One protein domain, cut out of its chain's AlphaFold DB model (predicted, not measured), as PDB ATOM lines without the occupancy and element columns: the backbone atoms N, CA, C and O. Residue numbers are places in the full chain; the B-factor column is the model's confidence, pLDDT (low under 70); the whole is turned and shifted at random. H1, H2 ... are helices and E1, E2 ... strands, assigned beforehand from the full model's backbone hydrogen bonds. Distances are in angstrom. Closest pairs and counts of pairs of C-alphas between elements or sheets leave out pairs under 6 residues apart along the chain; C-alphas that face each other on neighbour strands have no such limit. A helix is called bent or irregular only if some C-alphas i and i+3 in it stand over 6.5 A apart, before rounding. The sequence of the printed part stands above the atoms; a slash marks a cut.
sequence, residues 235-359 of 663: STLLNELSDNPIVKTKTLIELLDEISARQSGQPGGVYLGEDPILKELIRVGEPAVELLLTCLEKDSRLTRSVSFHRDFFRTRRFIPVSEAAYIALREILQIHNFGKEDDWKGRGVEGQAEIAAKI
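This is residues 235 to 359 of the 663 residues of an uncharacterized protein of Leptospira interrogans serovar Grippotyphosa str. LT2186 (UniProt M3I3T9). A small two-stranded hairpin, E1 and E2, extends from one end of a helical body in which H5 is in the middle and packs on H3 and H4, while H2 also packs on H3 and H4, and H7 packs on H4, apart from H2. The turn between the strands reaches one end of the longest axis, short H1 lies near H2 and H3, and short H6 packs on H7. The printed part has 125 residues with seven named helices and two named strands, in the order H1 H2 H3 H4 E1 E2 H5 H6 H7; the sheet, E1 - E2, is antiparallel and the class is mostly helix. The whole is compact, with a radius of gyration of the C-alphas of 14.4 A and spans of 45 by 34 by 24 A.

E1 is residues 302 to 307, 12.3 A from first to last C-alpha, and E2 is residues 317 to 320, 9.2 A. H5, residues 321 to 333, begins at C-alpha 321 (5.698, -18.969, 49.836) and is 18.3 A long. H2, residues 245 to 258, is 20.2 A and H4, residues 286 to 298, is 19.7 A; both are irregular, with C-alphas 254 and 257 7.1 A apart and C-alphas 287 and 290 7.3 A apart. H3 is residues 276 to 284, 12.8 A. H1, residues 235 to 239, begins at C-alpha 235 (-7.832, -28.251, 40.930). H6 is residues 341 to 345, and H7, residues 348 to 359, is 16.8 A and ends at C-alpha 359 (17.856, -11.752, 41.040).

In the hairpin E1 and E2, N 303 and O 319 are within hydrogen-bond range at 2.9 A, as are N 319 and O 305 at 3.1 A. The closest C-alphas of H2 and E1, those of Asp 257 and Thr 303, are 4.0 A apart. H2, H4, H5 and H7 form a bundle, a group of helices packed together. H4 and H5 touch at Leu 296 and Ser 322, C-alphas 4.2 A apart, opposite ways at a shallow tilt of 29 degrees. H4 touches H7 with residues 293 to 298 alone, closest C-alphas Glu 297 and Ala 353, 4.8 A. H2 and H3, a helical hairpin, touch with closest C-alphas Pro 245 and Val 284, 6.2 A. H3 touches H5 at a steep tilt of 41 degrees, closest C-alphas Ile 282 and Ala 328, 5.5 A. H6 touches H7, closest C-alphas Trp 344 and Gly 351, 4.1 A. H1 and H2 are near each other, with 7 pairs of C-alphas within 10 A. Every O i to N i+4 pair is within hydrogen-bond range in H1, H3, H5, H6 and H7, against 8 of 10 in H2 and 7 of 9 in H4.

The C-alphas farthest apart, those of Asn 244 and Phe 312, are 45.8 A apart. The printed part has no cut. The link from H2 to H3, residues 259 to 275, is long. Mean pLDDT of the printed part is 91.0; residues 339 to 343 are under 70.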
ATOM      1  N   SER A 235      -7.750 -27.631  42.256       90.62
ATOM      2  CA  SER A 235      -7.832 -28.251  40.930       90.62
ATOM      3  C   SER A 235      -8.809 -27.515  40.012       90.62
ATOM      4  O   SER A 235      -8.496 -27.271  38.848       90.62
ATOM      5  N   THR A 236      -9.941 -27.064  40.556       92.44
ATOM      6  CA  THR A 236     -10.906 -26.215  39.853       92.44
ATOM      7  C   THR A 236     -10.275 -24.878  39.463       92.44
ATOM      8  O   THR A 236     -10.389 -24.464  38.313       92.44
ATOM      9  N   LEU A 237      -9.547 -24.229  40.379       91.31
ATOM     10  CA  LEU A 237      -8.882 -22.949  40.099       91.31
ATOM     11  C   LEU A 237      -7.790 -23.070  39.028       91.31
ATOM     12  O   LEU A 237      -7.649 -22.169  38.205       91.31
ATOM     13  N   LEU A 238      -7.051 -24.183  38.998       92.94
ATOM     14  CA  LEU A 238      -6.058 -24.449  37.954       92.94
ATOM     15  C   LEU A 238      -6.699 -24.669  36.572       92.94
ATOM     16  O   LEU A 238      -6.114 -24.277  35.564       92.94
ATOM     17  N   ASN A 239      -7.903 -25.243  36.512       92.81
ATOM     18  CA  ASN A 239      -8.635 -25.442  35.257       92.81
ATOM     19  C   ASN A 239      -9.279 -24.151  34.716       92.81
ATOM     20  O   ASN A 239      -9.575 -24.068  33.527       92.81
ATOM     21  N   GLU A 240      -9.497 -23.150  35.570       93.56
ATOM     22  CA  GLU A 240     -10.119 -21.863  35.228       93.56
ATOM     23  C   GLU A 240      -9.090 -20.734  34.994       93.56
ATOM     24  O   GLU A 240      -9.452 -19.554  34.960       93.56
ATOM     25  N   LEU A 241      -7.797 -21.058  34.860       94.50
ATOM     26  CA  LEU A 241      -6.745 -20.053  34.691       94.50
ATOM     27  C   LEU A 241      -6.937 -19.231  33.409       94.50
ATOM     28  O   LEU A 241      -7.216 -19.760  32.337       94.50
ATOM     29  N   SER A 242      -6.721 -17.919  33.519       94.44
ATOM     30  CA  SER A 242      -6.748 -17.009  32.371       94.44
ATOM     31  C   SER A 242      -5.617 -17.303  31.380       94.44
ATOM     32  O   SER A 242      -4.496 -17.605  31.787       94.44
ATOM     33  N   ASP A 243      -5.871 -17.077  30.090       93.56
ATOM     34  CA  ASP A 243      -4.823 -17.061  29.060       93.56
ATOM     35  C   ASP A 243      -3.921 -15.816  29.143       93.56
ATOM     36  O   ASP A 243      -2.828 -15.799  28.576       93.56
ATOM     37  N   ASN A 244      -4.344 -14.754  29.844       96.75
ATOM     38  CA  ASN A 244      -3.511 -13.569  30.037       96.75
ATOM     39  C   ASN A 244      -2.372 -13.885  31.030       96.75
ATOM     40  O   ASN A 244      -2.668 -14.132  32.203       96.75
ATOM     41  N   PRO A 245      -1.085 -13.793  30.629       95.88
ATOM     42  CA  PRO A 245       0.039 -14.196  31.475       95.88
ATOM     43  C   PRO A 245       0.086 -13.489  32.832       95.88
ATOM     44  O   PRO A 245       0.341 -14.124  33.846       95.88
ATOM     45  N   ILE A 246      -0.222 -12.190  32.880       96.44
ATOM     46  CA  ILE A 246      -0.161 -11.398  34.115       96.44
ATOM     47  C   ILE A 246      -1.301 -11.768  35.066       96.44
ATOM     48  O   ILE A 246      -1.086 -11.879  36.274       96.44
ATOM     49  N   VAL A 247      -2.512 -11.970  34.538       97.00
ATOM     50  CA  VAL A 247      -3.660 -12.419  35.344       97.00
ATOM     51  C   VAL A 247      -3.399 -13.830  35.866       97.00
ATOM     52  O   VAL A 247      -3.531 -14.062  37.065       97.00
ATOM     53  N   LYS A 248      -2.927 -14.732  34.994       97.50
ATOM     54  CA  LYS A 248      -2.535 -16.100  35.349       97.50
ATOM     55  C   LYS A 248      -1.491 -16.119  36.466       97.50
ATOM     56  O   LYS A 248      -1.679 -16.818  37.456       97.50
ATOM     57  N   THR A 249      -0.429 -15.315  36.359       97.94
ATOM     58  CA  THR A 249       0.608 -15.210  37.398       97.94
ATOM     59  C   THR A 249       0.041 -14.752  38.737       97.94
ATOM     60  O   THR A 249       0.390 -15.339  39.755       97.94
ATOM     61  N   LYS A 250      -0.830 -13.733  38.765       97.12
ATOM     62  CA  LYS A 250      -1.430 -13.256  40.023       97.12
ATOM     63  C   LYS A 250      -2.235 -14.355  40.713       97.12
ATOM     64  O   LYS A 250      -2.006 -14.610  41.891       97.12
ATOM     65  N   THR A 251      -3.093 -15.052  39.966       96.38
ATOM     66  CA  THR A 251      -3.874 -16.179  40.495       96.38
ATOM     67  C   THR A 251      -2.970 -17.302  41.004       96.38
ATOM     68  O   THR A 251      -3.195 -17.832  42.086       96.38
ATOM     69  N   LEU A 252      -1.910 -17.651  40.272       98.00
ATOM     70  CA  LEU A 252      -0.970 -18.690  40.702       98.00
ATOM     71  C   LEU A 252      -0.172 -18.286  41.951       98.00
ATOM     72  O   LEU A 252       0.012 -19.120  42.833       98.00
ATOM     73  N   ILE A 253       0.242 -17.019  42.079       97.94
ATOM     74  CA  ILE A 253       0.880 -16.497  43.300       97.94
ATOM     75  C   ILE A 253      -0.079 -16.585  44.492       97.94
ATOM     76  O   ILE A 253       0.319 -17.019  45.574       97.94
ATOM     77  N   GLU A 254      -1.354 -16.238  44.310       95.62
ATOM     78  CA  GLU A 254      -2.380 -16.389  45.348       95.62
ATOM     79  C   GLU A 254      -2.581 -17.847  45.781       95.62
ATOM     80  O   GLU A 254      -3.012 -18.071  46.911       95.62
ATOM     81  N   LEU A 255      -2.251 -18.819  44.925       96.62
ATOM     82  CA  LEU A 255      -2.337 -20.255  45.197       96.62
ATOM     83  C   LEU A 255      -1.071 -20.864  45.809       96.62
ATOM     84  O   LEU A 255      -1.144 -21.991  46.289       96.62
ATOM     85  N   LEU A 256       0.074 -20.172  45.822       97.81
ATOM     86  CA  LEU A 256       1.341 -20.753  46.303       97.81
ATOM     87  C   LEU A 256       1.276 -21.258  47.752       97.81
ATOM     88  O   LEU A 256       1.956 -22.217  48.106       97.81
ATOM     89  N   ASP A 257       0.438 -20.658  48.591       96.69
ATOM     90  CA  ASP A 257       0.207 -21.097  49.966       96.69
ATOM     91  C   ASP A 257      -0.622 -22.397  50.063       96.69
ATOM     92  O   ASP A 257      -0.819 -22.903  51.164       96.69
ATOM     93  N   GLU A 258      -1.080 -22.974  48.948       96.19
ATOM     94  CA  GLU A 258      -1.661 -24.325  48.877       96.19
ATOM     95  C   GLU A 258      -0.693 -25.394  48.353       96.19
ATOM     96  O   GLU A 258      -1.064 -26.567  48.323       96.19
ATOM     97  N   ILE A 259       0.547 -25.036  47.989       96.62
ATOM     98  CA  ILE A 259       1.572 -26.026  47.625       96.62
ATOM     99  C   ILE A 259       1.721 -27.032  48.766       96.62
ATOM    100  O   ILE A 259       1.968 -26.647  49.910       96.62
ATOM    101  N   SER A 260       1.583 -28.321  48.451       94.31
ATOM    102  CA  SER A 260       1.523 -29.398  49.447       94.31
ATOM    103  C   SER A 260       2.504 -30.535  49.152       94.31
ATOM    104  O   SER A 260       2.240 -31.698  49.470       94.31
ATOM    105  N   ALA A 261       3.650 -30.214  48.552       94.81
ATOM    106  CA  ALA A 261       4.762 -31.135  48.342       94.81
ATOM    107  C   ALA A 261       5.243 -31.788  49.656       94.81
ATOM    108  O   ALA A 261       5.103 -31.217  50.750       94.81
ATOM    109  N   ARG A 262       5.812 -32.996  49.546       92.62
ATOM    110  CA  ARG A 262       6.227 -33.853  50.673       92.62
ATOM    111  C   ARG A 262       7.676 -34.308  50.539       92.62
ATOM    112  O   ARG A 262       8.204 -34.411  49.435       92.62
ATOM    113  N   GLN A 263       8.302 -34.595  51.676       90.38
ATOM    114  CA  GLN A 263       9.625 -35.211  51.737       90.38
ATOM    115  C   GLN A 263       9.526 -36.690  51.319       90.38
ATOM    116  O   GLN A 263       8.620 -37.396  51.757       90.38
ATOM    117  N   SER A 264      10.445 -37.159  50.469       85.75
ATOM    118  CA  SER A 264      10.406 -38.504  49.861       85.75
ATOM    119  C   SER A 264      11.349 -39.529  50.505       85.75
ATOM    120  O   SER A 264      11.303 -40.708  50.160       85.75
ATOM    121  N   GLY A 265      12.198 -39.110  51.446       85.25
ATOM    122  CA  GLY A 265      13.167 -39.974  52.123       85.25
ATOM    123  C   GLY A 265      13.826 -39.285  53.315       85.25
ATOM    124  O   GLY A 265      13.599 -38.100  53.549       85.25
ATOM    125  N   GLN A 266      14.623 -40.020  54.096       82.19
ATOM    126  CA  GLN A 266      15.278 -39.486  55.294       82.19
ATOM    127  C   GLN A 266      16.749 -39.965  55.415       82.19
ATOM    128  O   GLN A 266      16.965 -41.177  55.395       82.19
ATOM    129  N   PRO A 267      17.773 -39.073  55.529       77.06
ATOM    130  CA  PRO A 267      17.689 -37.602  55.529       77.06
ATOM    131  C   PRO A 267      17.145 -37.060  54.220       77.06
ATOM    132  O   PRO A 267      17.452 -37.599  53.164       77.06
ATOM    133  N   GLY A 268      16.384 -35.974  54.289       76.81
ATOM    134  CA  GLY A 268      15.876 -35.318  53.094       76.81
ATOM    135  C   GLY A 268      15.295 -33.939  53.370       76.81
ATOM    136  O   GLY A 268      15.279 -33.468  54.509       76.81
ATOM    137  N   GLY A 269      14.823 -33.318  52.295       85.19
ATOM    138  CA  GLY A 269      14.045 -32.085  52.303       85.19
ATOM    139  C   GLY A 269      12.826 -32.215  51.393       85.19
ATOM    140  O   GLY A 269      12.553 -33.285  50.843       85.19
ATOM    141  N   VAL A 270      12.090 -31.121  51.231       91.94
ATOM    142  CA  VAL A 270      10.932 -31.060  50.337       91.94
ATOM    143  C   VAL A 270      11.333 -30.325  49.068       91.94
ATOM    144  O   VAL A 270      11.794 -29.188  49.131       91.94
ATOM    145  N   TYR A 271      11.124 -30.960  47.920       91.12
ATOM    146  CA  TYR A 271      11.274 -30.311  46.625       91.12
ATOM    147  C   TYR A 271       9.909 -29.818  46.132       91.12
ATOM    148  O   TYR A 271       9.006 -30.626  45.916       91.12
ATOM    149  N   LEU A 272       9.750 -28.499  45.975       94.62
ATOM    150  CA  LEU A 272       8.477 -27.893  45.556       94.62
ATOM    151  C   LEU A 272       8.279 -27.890  44.033       94.62
ATOM    152  O   LEU A 272       7.147 -27.759  43.581       94.62
ATOM    153  N   GLY A 273       9.357 -28.027  43.245       91.00
ATOM    154  CA  GLY A 273       9.349 -27.859  41.781       91.00
ATOM    155  C   GLY A 273       8.363 -28.762  41.035       91.00
ATOM    156  O   GLY A 273       7.892 -28.411  39.956       91.00
ATOM    157  N   GLU A 274       8.002 -29.902  41.627       91.19
ATOM    158  CA  GLU A 274       7.059 -30.843  41.022       91.19
ATOM    159  C   GLU A 274       5.579 -30.509  41.259       91.19
ATOM    160  O   GLU A 274       4.726 -31.112  40.594       91.19
ATOM    161  N   ASP A 275       5.269 -29.576  42.166       95.81
ATOM    162  CA  ASP A 275       3.897 -29.202  42.513       95.81
ATOM    163  C   ASP A 275       3.165 -28.574  41.305       95.81
ATOM    164  O   ASP A 275       3.743 -27.729  40.610       95.81
ATOM    165  N   PRO A 276       1.902 -28.957  41.020       95.81
ATOM    166  CA  PRO A 276       1.156 -28.450  39.868       95.81
ATOM    167  C   PRO A 276       1.052 -26.922  39.800       95.81
ATOM    168  O   PRO A 276       1.145 -26.364  38.706       95.81
ATOM    169  N   ILE A 277       0.897 -26.241  40.943       97.56
ATOM    170  CA  ILE A 277       0.801 -24.774  40.986       97.56
ATOM    171  C   ILE A 277       2.124 -24.169  40.518       97.56
ATOM    172  O   ILE A 277       2.145 -23.262  39.682       97.56
ATOM    173  N   LEU A 278       3.238 -24.700  41.027       97.06
ATOM    174  CA  LEU A 278       4.562 -24.183  40.716       97.06
ATOM    175  C   LEU A 278       4.954 -24.473  39.264       97.06
ATOM    176  O   LEU A 278       5.479 -23.591  38.588       97.06
ATOM    177  N   LYS A 279       4.612 -25.657  38.743       96.94
ATOM    178  CA  LYS A 279       4.795 -26.000  37.324       96.94
ATOM    179  C   LYS A 279       4.053 -25.051  36.396       96.94
ATOM    180  O   LYS A 279       4.633 -24.588  35.414       96.94
ATOM    181  N   GLU A 280       2.789 -24.748  36.686       96.69
ATOM    182  CA  GLU A 280       2.025 -23.784  35.888       96.69
ATOM    183  C   GLU A 280       2.617 -22.378  35.961       96.69
ATOM    184  O   GLU A 280       2.644 -21.677  34.949       96.69
ATOM    185  N   LEU A 281       3.144 -21.979  37.120       97.25
ATOM    186  CA  LEU A 281       3.783 -20.678  37.301       97.25
ATOM    187  C   LEU A 281       5.094 -20.569  36.518       97.25
ATOM    188  O   LEU A 281       5.306 -19.574  35.827       97.25
ATOM    189  N   ILE A 282       5.922 -21.616  36.543       97.25
ATOM    190  CA  ILE A 282       7.152 -21.712  35.744       97.25
ATOM    191  C   ILE A 282       6.831 -21.655  34.244       97.25
ATOM    192  O   ILE A 282       7.506 -20.947  33.497       97.25
ATOM    193  N   ARG A 283       5.759 -22.326  33.797       96.44
ATOM    194  CA  ARG A 283       5.309 -22.308  32.391       96.44
ATOM    195  C   ARG A 283       4.915 -20.921  31.886       96.44
ATOM    196  O   ARG A 283       4.969 -20.707  30.678       96.44
ATOM    197  N   VAL A 284       4.531 -19.986  32.762       97.12
ATOM    198  CA  VAL A 284       4.267 -18.598  32.344       97.12
ATOM    199  C   VAL A 284       5.541 -17.928  31.811       97.12
ATOM    200  O   VAL A 284       5.463 -17.146  30.865       97.12
ATOM    201  N   GLY A 285       6.709 -18.256  32.369       95.19
ATOM    202  CA  GLY A 285       8.002 -17.745  31.918       95.19
ATOM    203  C   GLY A 285       8.273 -16.290  32.315       95.19
ATOM    204  O   GLY A 285       7.823 -15.809  33.355       95.19
ATOM    205  N   GLU A 286       9.023 -15.573  31.472       93.75
ATOM    206  CA  GLU A 286       9.517 -14.210  31.744       93.75
ATOM    207  C   GLU A 286       8.441 -13.191  32.208       93.75
ATOM    208  O   GLU A 286       8.747 -12.399  33.104       93.75
ATOM    209  N   PRO A 287       7.178 -13.202  31.719       95.31
ATOM    210  CA  PRO A 287       6.123 -12.312  32.222       95.31
ATOM    211  C   PRO A 287       5.838 -12.422  33.729       95.31
ATOM    212  O   PRO A 287       5.315 -11.473  34.315       95.31
ATOM    213  N   ALA A 288       6.173 -13.548  34.368       97.56
ATOM    214  CA  ALA A 288       5.932 -13.758  35.793       97.56
ATOM    215  C   ALA A 288       7.011 -13.144  36.703       97.56
ATOM    216  O   ALA A 288       6.764 -12.960  37.897       97.56
ATOM    217  N   VAL A 289       8.195 -12.820  36.167       97.19
ATOM    218  CA  VAL A 289       9.407 -12.524  36.957       97.19
ATOM    219  C   VAL A 289       9.215 -11.355  37.927       97.19
ATOM    220  O   VAL A 289       9.560 -11.479  39.097       97.19
ATOM    221  N   GLU A 290       8.627 -10.237  37.494       96.69
ATOM    222  CA  GLU A 290       8.471  -9.055  38.362       96.69
ATOM    223  C   GLU A 290       7.509  -9.312  39.539       96.69
ATOM    224  O   GLU A 290       7.755  -8.900  40.677       96.69
ATOM    225  N   LEU A 291       6.423 -10.046  39.284       98.06
ATOM    226  CA  LEU A 291       5.460 -10.418  40.321       98.06
ATOM    227  C   LEU A 291       6.055 -11.451  41.286       98.06
ATOM    228  O   LEU A 291       5.850 -11.347  42.494       98.06
ATOM    229  N   LEU A 292       6.842 -12.397  40.775       98.19
ATOM    230  CA  LEU A 292       7.579 -13.366  41.583       98.19
ATOM    231  C   LEU A 292       8.652 -12.706  42.454       98.19
ATOM    232  O   LEU A 292       8.798 -13.080  43.610       98.19
ATOM    233  N   LEU A 293       9.364 -11.700  41.940       97.38
ATOM    234  CA  LEU A 293      10.315 -10.908  42.726       97.38
ATOM    235  C   LEU A 293       9.612 -10.174  43.871       97.38
ATOM    236  O   LEU A 293      10.109 -10.173  44.992       97.38
ATOM    237  N   THR A 294       8.437  -9.599  43.604       96.81
ATOM    238  CA  THR A 294       7.615  -8.966  44.646       96.81
ATOM    239  C   THR A 294       7.151  -9.989  45.687       96.81
ATOM    240  O   THR A 294       7.178  -9.703  46.882       96.81
ATOM    241  N   CYS A 295       6.753 -11.184  45.243       96.69
ATOM    242  CA  CYS A 295       6.361 -12.289  46.114       96.69
ATOM    243  C   CYS A 295       7.527 -12.758  46.998       96.69
ATOM    244  O   CYS A 295       7.361 -12.903  48.203       96.69
ATOM    245  N   LEU A 296       8.716 -12.953  46.423       95.50
ATOM    246  CA  LEU A 296       9.929 -13.337  47.148       95.50
ATOM    247  C   LEU A 296      10.305 -12.308  48.220       95.50
ATOM    248  O   LEU A 296      10.690 -12.692  49.315       95.50
ATOM    249  N   GLU A 297      10.173 -11.019  47.904       93.56
ATOM    250  CA  GLU A 297      10.577  -9.908  48.770       93.56
ATOM    251  C   GLU A 297       9.606  -9.657  49.939       93.56
ATOM    252  O   GLU A 297      10.029  -9.168  50.984       93.56
ATOM    253  N   LYS A 298       8.303  -9.929  49.762       91.69
ATOM    254  CA  LYS A 298       7.257  -9.420  50.673       91.69
ATOM    255  C   LYS A 298       6.268 -10.460  51.189       91.69
ATOM    256  O   LYS A 298       5.535 -10.157  52.128       91.69
ATOM    257  N   ASP A 299       6.173 -11.634  50.569       92.94
ATOM    258  CA  ASP A 299       5.164 -12.623  50.945       92.94
ATOM    259  C   ASP A 299       5.612 -13.420  52.176       92.94
ATOM    260  O   ASP A 299       6.608 -14.145  52.151       92.94
ATOM    261  N   SER A 300       4.855 -13.284  53.264       91.06
ATOM    262  CA  SER A 300       5.103 -13.957  54.540       91.06
ATOM    263  C   SER A 300       4.222 -15.191  54.759       91.06
ATOM    264  O   SER A 300       4.231 -15.754  55.852       91.06
ATOM    265  N   ARG A 301       3.404 -15.585  53.773       95.75
ATOM    266  CA  ARG A 301       2.523 -16.753  53.892       95.75
ATOM    267  C   ARG A 301       3.340 -18.039  53.907       95.75
ATOM    268  O   ARG A 301       4.427 -18.123  53.328       95.75
ATOM    269  N   LEU A 302       2.773 -19.074  54.514       96.81
ATOM    270  CA  LEU A 302       3.333 -20.423  54.479       96.81
ATOM    271  C   LEU A 302       2.684 -21.244  53.362       96.81
ATOM    272  O   LEU A 302       1.495 -21.102  53.093       96.81
ATOM    273  N   THR A 303       3.450 -22.126  52.727       97.31
ATOM    274  CA  THR A 303       2.892 -23.243  51.940       97.31
ATOM    275  C   THR A 303       2.249 -24.273  52.874       97.31
ATOM    276  O   THR A 303       2.368 -24.150  54.087       97.31
ATOM    277  N   ARG A 304       1.605 -25.320  52.344       96.06
ATOM    278  CA  ARG A 304       1.171 -26.505  53.115       96.06
ATOM    279  C   ARG A 304       2.288 -27.550  53.259       96.06
ATOM    280  O   ARG A 304       2.032 -28.680  53.695       96.06
ATOM    281  N   SER A 305       3.510 -27.231  52.838       95.88
ATOM    282  CA  SER A 305       4.671 -28.120  52.873       95.88
ATOM    283  C   SER A 305       5.525 -27.900  54.117       95.88
ATOM    284  O   SER A 305       5.834 -26.774  54.505       95.88
ATOM    285  N   VAL A 306       5.956 -29.011  54.715       94.00
ATOM    286  CA  VAL A 306       6.776 -29.032  55.931       94.00
ATOM    287  C   VAL A 306       7.941 -29.996  55.729       94.00
ATOM    288  O   VAL A 306       7.743 -31.126  55.283       94.00
ATOM    289  N   SER A 307       9.150 -29.550  56.066       91.69
ATOM    290  CA  SER A 307      10.368 -30.369  56.084       91.69
ATOM    291  C   SER A 307      10.679 -30.836  57.510       91.69
ATOM    292  O   SER A 307      10.453 -30.086  58.464       91.69
ATOM    293  N   PHE A 308      11.184 -32.065  57.675       87.69
ATOM    294  CA  PHE A 308      11.362 -32.664  59.007       87.69
ATOM    295  C   PHE A 308      12.678 -33.429  59.239       87.69
ATOM    296  O   PHE A 308      12.843 -33.994  60.310       87.69
ATOM    297  N   HIS A 309      13.651 -33.419  58.317       86.75
ATOM    298  CA  HIS A 309      14.947 -34.128  58.420       86.75
ATOM    299  C   HIS A 309      14.850 -35.647  58.690       86.75
ATOM    300  O   HIS A 309      15.079 -36.444  57.778       86.75
ATOM    301  N   ARG A 310      14.550 -36.053  59.931       86.25
ATOM    302  CA  ARG A 310      14.162 -37.410  60.352       86.25
ATOM    303  C   ARG A 310      12.790 -37.338  61.004       86.25
ATOM    304  O   ARG A 310      12.551 -36.464  61.829       86.25
ATOM    305  N   ASP A 311      11.914 -38.282  60.693       86.19
ATOM    306  CA  ASP A 311      10.559 -38.299  61.264       86.19
ATOM    307  C   ASP A 311      10.556 -38.402  62.799       86.19
ATOM    308  O   ASP A 311       9.713 -37.790  63.456       86.19
ATOM    309  N   PHE A 312      11.551 -39.087  63.366       84.88
ATOM    310  CA  PHE A 312      11.782 -39.197  64.805       84.88
ATOM    311  C   PHE A 312      12.465 -37.975  65.448       84.88
ATOM    312  O   PHE A 312      12.661 -37.978  66.659       84.88
ATOM    313  N   PHE A 313      12.818 -36.923  64.704       84.88
ATOM    314  CA  PHE A 313      13.204 -35.634  65.299       84.88
ATOM    315  C   PHE A 313      11.960 -34.797  65.573       84.88
ATOM    316  O   PHE A 313      10.941 -34.985  64.919       84.88
ATOM    317  N   ARG A 314      12.023 -33.869  66.532       83.75
ATOM    318  CA  ARG A 314      10.875 -33.024  66.911       83.75
ATOM    319  C   ARG A 314      10.847 -31.662  66.203       83.75
ATOM    320  O   ARG A 314       9.837 -30.971  66.237       83.75
ATOM    321  N   THR A 315      11.919 -31.281  65.516       83.06
ATOM    322  CA  THR A 315      11.971 -30.029  64.752       83.06
ATOM    323  C   THR A 315      11.197 -30.150  63.442       83.06
ATOM    324  O   THR A 315      11.233 -31.178  62.758       83.06
ATOM    325  N   ARG A 316      10.463 -29.098  63.077       88.81
ATOM    326  CA  ARG A 316       9.715 -29.003  61.816       88.81
ATOM    327  C   ARG A 316       9.977 -27.637  61.205       88.81
ATOM    328  O   ARG A 316       9.929 -26.639  61.913       88.81
ATOM    329  N   ARG A 317      10.236 -27.593  59.900       90.31
ATOM    330  CA  ARG A 317      10.415 -26.346  59.148       90.31
ATOM    331  C   ARG A 317       9.232 -26.156  58.211       90.31
ATOM    332  O   ARG A 317       9.093 -26.907  57.243       90.31
ATOM    333  N   PHE A 318       8.406 -25.154  58.490       92.69
ATOM    334  CA  PHE A 318       7.377 -24.697  57.557       92.69
ATOM    335  C   PHE A 318       8.042 -23.984  56.386       92.69
ATOM    336  O   PHE A 318       8.970 -23.198  56.577       92.69
ATOM    337  N   ILE A 319       7.597 -24.290  55.172       93.69
ATOM    338  CA  ILE A 319       8.210 -23.742  53.965       93.69
ATOM    339  C   ILE A 319       7.422 -22.497  53.540       93.69
ATOM    340  O   ILE A 319       6.223 -22.619  53.269       93.69
ATOM    341  N   PRO A 320       8.046 -21.306  53.491       94.62
ATOM    342  CA  PRO A 320       7.360 -20.072  53.124       94.62
ATOM    343  C   PRO A 320       7.073 -20.006  51.620       94.62
ATOM    344  O   PRO A 320       7.794 -20.581  50.802       94.62
ATOM    345  N   VAL A 321       6.048 -19.240  51.241       96.44
ATOM    346  CA  VAL A 321       5.698 -18.969  49.836       96.44
ATOM    347  C   VAL A 321       6.852 -18.308  49.077       96.44
ATOM    348  O   VAL A 321       7.061 -18.593  47.896       96.44
ATOM    349  N   SER A 322       7.654 -17.485  49.753       94.50
ATOM    350  CA  SER A 322       8.848 -16.870  49.172       94.50
ATOM    351  C   SER A 322       9.873 -17.903  48.676       94.50
ATOM    352  O   SER A 322      10.495 -17.687  47.639       94.50
ATOM    353  N   GLU A 323       9.999 -19.071  49.318       93.69
ATOM    354  CA  GLU A 323      10.876 -20.152  48.839       93.69
ATOM    355  C   GLU A 323      10.335 -20.796  47.552       93.69
ATOM    356  O   GLU A 323      11.112 -21.105  46.648       93.69
ATOM    357  N   ALA A 324       9.011 -20.917  47.403       96.31
ATOM    358  CA  ALA A 324       8.402 -21.340  46.140       96.31
ATOM    359  C   ALA A 324       8.642 -20.308  45.026       96.31
ATOM    360  O   ALA A 324       9.027 -20.676  43.917       96.31
ATOM    361  N   ALA A 325       8.493 -19.012  45.327       96.88
ATOM    362  CA  ALA A 325       8.788 -17.944  44.374       96.88
ATOM    363  C   ALA A 325      10.265 -17.950  43.939       96.88
ATOM    364  O   ALA A 325      10.555 -17.805  42.752       96.88
ATOM    365  N   TYR A 326      11.191 -18.184  44.875       94.94
ATOM    366  CA  TYR A 326      12.619 -18.344  44.588       94.94
ATOM    367  C   TYR A 326      12.893 -19.520  43.641       94.94
ATOM    368  O   TYR A 326      13.618 -19.354  42.660       94.94
ATOM    369  N   ILE A 327      12.282 -20.686  43.885       94.69
ATOM    370  CA  ILE A 327      12.403 -21.850  42.992       94.69
ATOM    371  C   ILE A 327      11.869 -21.507  41.595       94.69
ATOM    372  O   ILE A 327      12.580 -21.712  40.615       94.69
ATOM    373  N   ALA A 328      10.676 -20.912  41.484       97.12
ATOM    374  CA  ALA A 328      10.123 -20.514  40.186       97.12
ATOM    375  C   ALA A 328      11.033 -19.534  39.430       97.12
ATOM    376  O   ALA A 328      11.218 -19.678  38.225       97.12
ATOM    377  N   LEU A 329      11.620 -18.554  40.126       96.62
ATOM    378  CA  LEU A 329      12.550 -17.596  39.524       96.62
ATOM    379  C   LEU A 329      13.788 -18.289  38.952       96.62
ATOM    380  O   LEU A 329      14.182 -17.967  37.835       96.62
ATOM    381  N   ARG A 330      14.377 -19.252  39.669       93.88
ATOM    382  CA  ARG A 330      15.551 -20.002  39.186       93.88
ATOM    383  C   ARG A 330      15.241 -20.815  37.940       93.88
ATOM    384  O   ARG A 330      16.005 -20.764  36.983       93.88
ATOM    385  N   GLU A 331      14.093 -21.484  37.925       94.50
ATOM    386  CA  GLU A 331      13.646 -22.294  36.790       94.50
ATOM    387  C   GLU A 331      13.329 -21.426  35.559       94.50
ATOM    388  O   GLU A 331      13.760 -21.729  34.447       94.50
ATOM    389  N   ILE A 332      12.636 -20.295  35.746       94.94
ATOM    390  CA  ILE A 332      12.311 -19.362  34.654       94.94
ATOM    391  C   ILE A 332      13.580 -18.712  34.089       94.94
ATOM    392  O   ILE A 332      13.719 -18.569  32.872       94.94
ATOM    393  N   LEU A 333      14.501 -18.297  34.961       93.38
ATOM    394  CA  LEU A 333      15.737 -17.615  34.567       93.38
ATOM    395  C   LEU A 333      16.846 -18.581  34.135       93.38
ATOM    396  O   LEU A 333      17.810 -18.135  33.510       93.38
ATOM    397  N   GLN A 334      16.685 -19.874  34.432       91.12
ATOM    398  CA  GLN A 334      17.643 -20.957  34.195       91.12
ATOM    399  C   GLN A 334      19.012 -20.686  34.832       91.12
ATOM    400  O   GLN A 334      20.050 -21.025  34.270       91.12
ATOM    401  N   ILE A 335      19.002 -20.049  36.003       88.12
ATOM    402  CA  ILE A 335      20.173 -19.833  36.851       88.12
ATOM    403  C   ILE A 335      19.790 -20.211  38.269       88.12
ATOM    404  O   ILE A 335      18.784 -19.750  38.808       88.12
ATOM    405  N   HIS A 336      20.609 -21.053  38.870       84.31
ATOM    406  CA  HIS A 336      20.362 -21.694  40.140       84.31
ATOM    407  C   HIS A 336      21.198 -21.077  41.247       84.31
ATOM    408  O   HIS A 336      20.848 -21.268  42.412       84.31
ATOM    409  N   ASN A 337      22.252 -20.339  40.907       80.88
ATOM    410  CA  ASN A 337      23.115 -19.709  41.879       80.88
ATOM    411  C   ASN A 337      22.954 -18.185  41.928       80.88
ATOM    412  O   ASN A 337      23.352 -17.459  41.020       80.88
ATOM    413  N   PHE A 338      22.406 -17.705  43.043       81.25
ATOM    414  CA  PHE A 338      22.340 -16.283  43.393       81.25
ATOM    415  C   PHE A 338      23.001 -16.005  44.762       81.25
ATOM    416  O   PHE A 338      22.739 -14.977  45.395       81.25
ATOM    417  N   GLY A 339      23.860 -16.924  45.222       68.44
ATOM    418  CA  GLY A 339      24.445 -16.988  46.562       68.44
ATOM    419  C   GLY A 339      24.032 -18.255  47.324       68.44
ATOM    420  O   GLY A 339      23.128 -18.981  46.902       68.44
ATOM    421  N   LYS A 340      24.670 -18.510  48.473       66.00
ATOM    422  CA  LYS A 340      24.368 -19.673  49.321       66.00
ATOM    423  C   LYS A 340      22.938 -19.582  49.859       66.00
ATOM    424  O   LYS A 340      22.554 -18.589  50.477       66.00
ATOM    425  N   GLU A 341      22.135 -20.619  49.617       62.88
ATOM    426  CA  GLU A 341      20.715 -20.629  49.996       62.88
ATOM    427  C   GLU A 341      20.496 -20.496  51.510       62.88
ATOM    428  O   GLU A 341      19.559 -19.824  51.943       62.88
ATOM    429  N   ASP A 342      21.367 -21.109  52.312       60.06
ATOM    430  CA  ASP A 342      21.259 -21.090  53.773       60.06
ATOM    431  C   ASP A 342      21.503 -19.686  54.356       60.06
ATOM    432  O   ASP A 342      20.878 -19.315  55.353       60.06
ATOM    433  N   ASP A 343      22.316 -18.862  53.683       67.69
ATOM    434  CA  ASP A 343      22.698 -17.524  54.153       67.69
ATOM    435  C   ASP A 343      21.518 -16.545  54.163       67.69
ATOM    436  O   ASP A 343      21.471 -15.625  54.985       67.69
ATOM    437  N   TRP A 344      20.557 -16.695  53.246       75.81
ATOM    438  CA  TRP A 344      19.396 -15.802  53.189       75.81
ATOM    439  C   TRP A 344      18.170 -16.386  53.889       75.81
ATOM    440  O   TRP A 344      17.438 -15.635  54.535       75.81
ATOM    441  N   LYS A 345      17.968 -17.713  53.845       76.62
ATOM    442  CA  LYS A 345      16.828 -18.376  54.508       76.62
ATOM    443  C   LYS A 345      16.819 -18.136  56.023       76.62
ATOM    444  O   LYS A 345      15.746 -17.987  56.599       76.62
ATOM    445  N   GLY A 346      17.993 -18.051  56.656       72.38
ATOM    446  CA  GLY A 346      18.131 -17.779  58.094       72.38
ATOM    447  C   GLY A 346      17.944 -16.313  58.514       72.38
ATOM    448  O   GLY A 346      17.782 -16.045  59.699       72.38
ATOM    449  N   ARG A 347      17.943 -15.361  57.568       78.06
ATOM    450  CA  ARG A 347      17.846 -13.908  57.839       78.06
ATOM    451  C   ARG A 347      16.442 -13.328  57.637       78.06
ATOM    452  O   ARG A 347      16.262 -12.111  57.665       78.06
ATOM    453  N   GLY A 348      15.440 -14.180  57.419       80.94
ATOM    454  CA  GLY A 348      14.044 -13.764  57.270       80.94
ATOM    455  C   GLY A 348      13.841 -12.748  56.139       80.94
ATOM    456  O   GLY A 348      14.353 -12.926  55.032       80.94
ATOM    457  N   VAL A 349      13.090 -11.680  56.422       83.44
ATOM    458  CA  VAL A 349      12.698 -10.650  55.437       83.44
ATOM    459  C   VAL A 349      13.906  -9.905  54.856       83.44
ATOM    460  O   VAL A 349      13.919  -9.582  53.670       83.44
ATOM    461  N   GLU A 350      14.957  -9.672  55.646       85.56
ATOM    462  CA  GLU A 350      16.178  -9.016  55.155       85.56
ATOM    463  C   GLU A 350      16.908  -9.892  54.129       85.56
ATOM    464  O   GLU A 350      17.298  -9.417  53.062       85.56
ATOM    465  N   GLY A 351      17.025 -11.194  54.417       86.88
ATOM    466  CA  GLY A 351      17.592 -12.167  53.484       86.88
ATOM    467  C   GLY A 351      16.777 -12.277  52.193       86.88
ATOM    468  O   GLY A 351      17.351 -12.286  51.105       86.88
ATOM    469  N   GLN A 352      15.445 -12.298  52.307       89.56
ATOM    470  CA  GLN A 352      14.508 -12.295  51.176       89.56
ATOM    471  C   GLN A 352      14.674 -11.064  50.271       89.56
ATOM    472  O   GLN A 352      14.731 -11.196  49.046       89.56
ATOM    473  N   ALA A 353      14.800  -9.871  50.855       89.75
ATOM    474  CA  ALA A 353      15.010  -8.640  50.100       89.75
ATOM    475  C   ALA A 353      16.373  -8.621  49.388       89.75
ATOM    476  O   ALA A 353      16.455  -8.233  48.219       89.75
ATOM    477  N   GLU A 354      17.437  -9.089  50.049       90.00
ATOM    478  CA  GLU A 354      18.770  -9.170  49.445       90.00
ATOM    479  C   GLU A 354      18.785 -10.110  48.232       90.00
ATOM    480  O   GLU A 354      19.282  -9.743  47.163       90.00
ATOM    481  N   ILE A 355      18.219 -11.314  48.370       91.38
ATOM    482  CA  ILE A 355      18.200 -12.284  47.272       91.38
ATOM    483  C   ILE A 355      17.303 -11.807  46.120       91.38
ATOM    484  O   ILE A 355      17.693 -11.918  44.956       91.38
ATOM    485  N   ALA A 356      16.159 -11.178  46.415       93.56
ATOM    486  CA  ALA A 356      15.311 -10.560  45.396       93.56
ATOM    487  C   ALA A 356      16.054  -9.447  44.637       93.56
ATOM    488  O   ALA A 356      15.948  -9.364  43.412       93.56
ATOM    489  N   ALA A 357      16.849  -8.623  45.326       92.50
ATOM    490  CA  ALA A 357      17.657  -7.583  44.694       92.50
ATOM    491  C   ALA A 357      18.728  -8.168  43.756       92.50
ATOM    492  O   ALA A 357      18.881  -7.678  42.635       92.50
ATOM    493  N   LYS A 358      19.412  -9.250  44.160       91.19
ATOM    494  CA  LYS A 358      20.388  -9.962  43.310       91.19
ATOM    495  C   LYS A 358      19.738 -10.523  42.045       91.19
ATOM    496  O   LYS A 358      20.228 -10.279  40.942       91.19
ATOM    497  N   ILE A 359      18.599 -11.204  42.186       94.25
ATOM    498  CA  ILE A 359      17.856 -11.752  41.040       94.25
ATOM    499  C   ILE A 359      17.355 -10.620  40.132       94.25
ATOM    500  O   ILE A 359      17.441 -10.725  38.911       94.25
TER     501      ILE A 359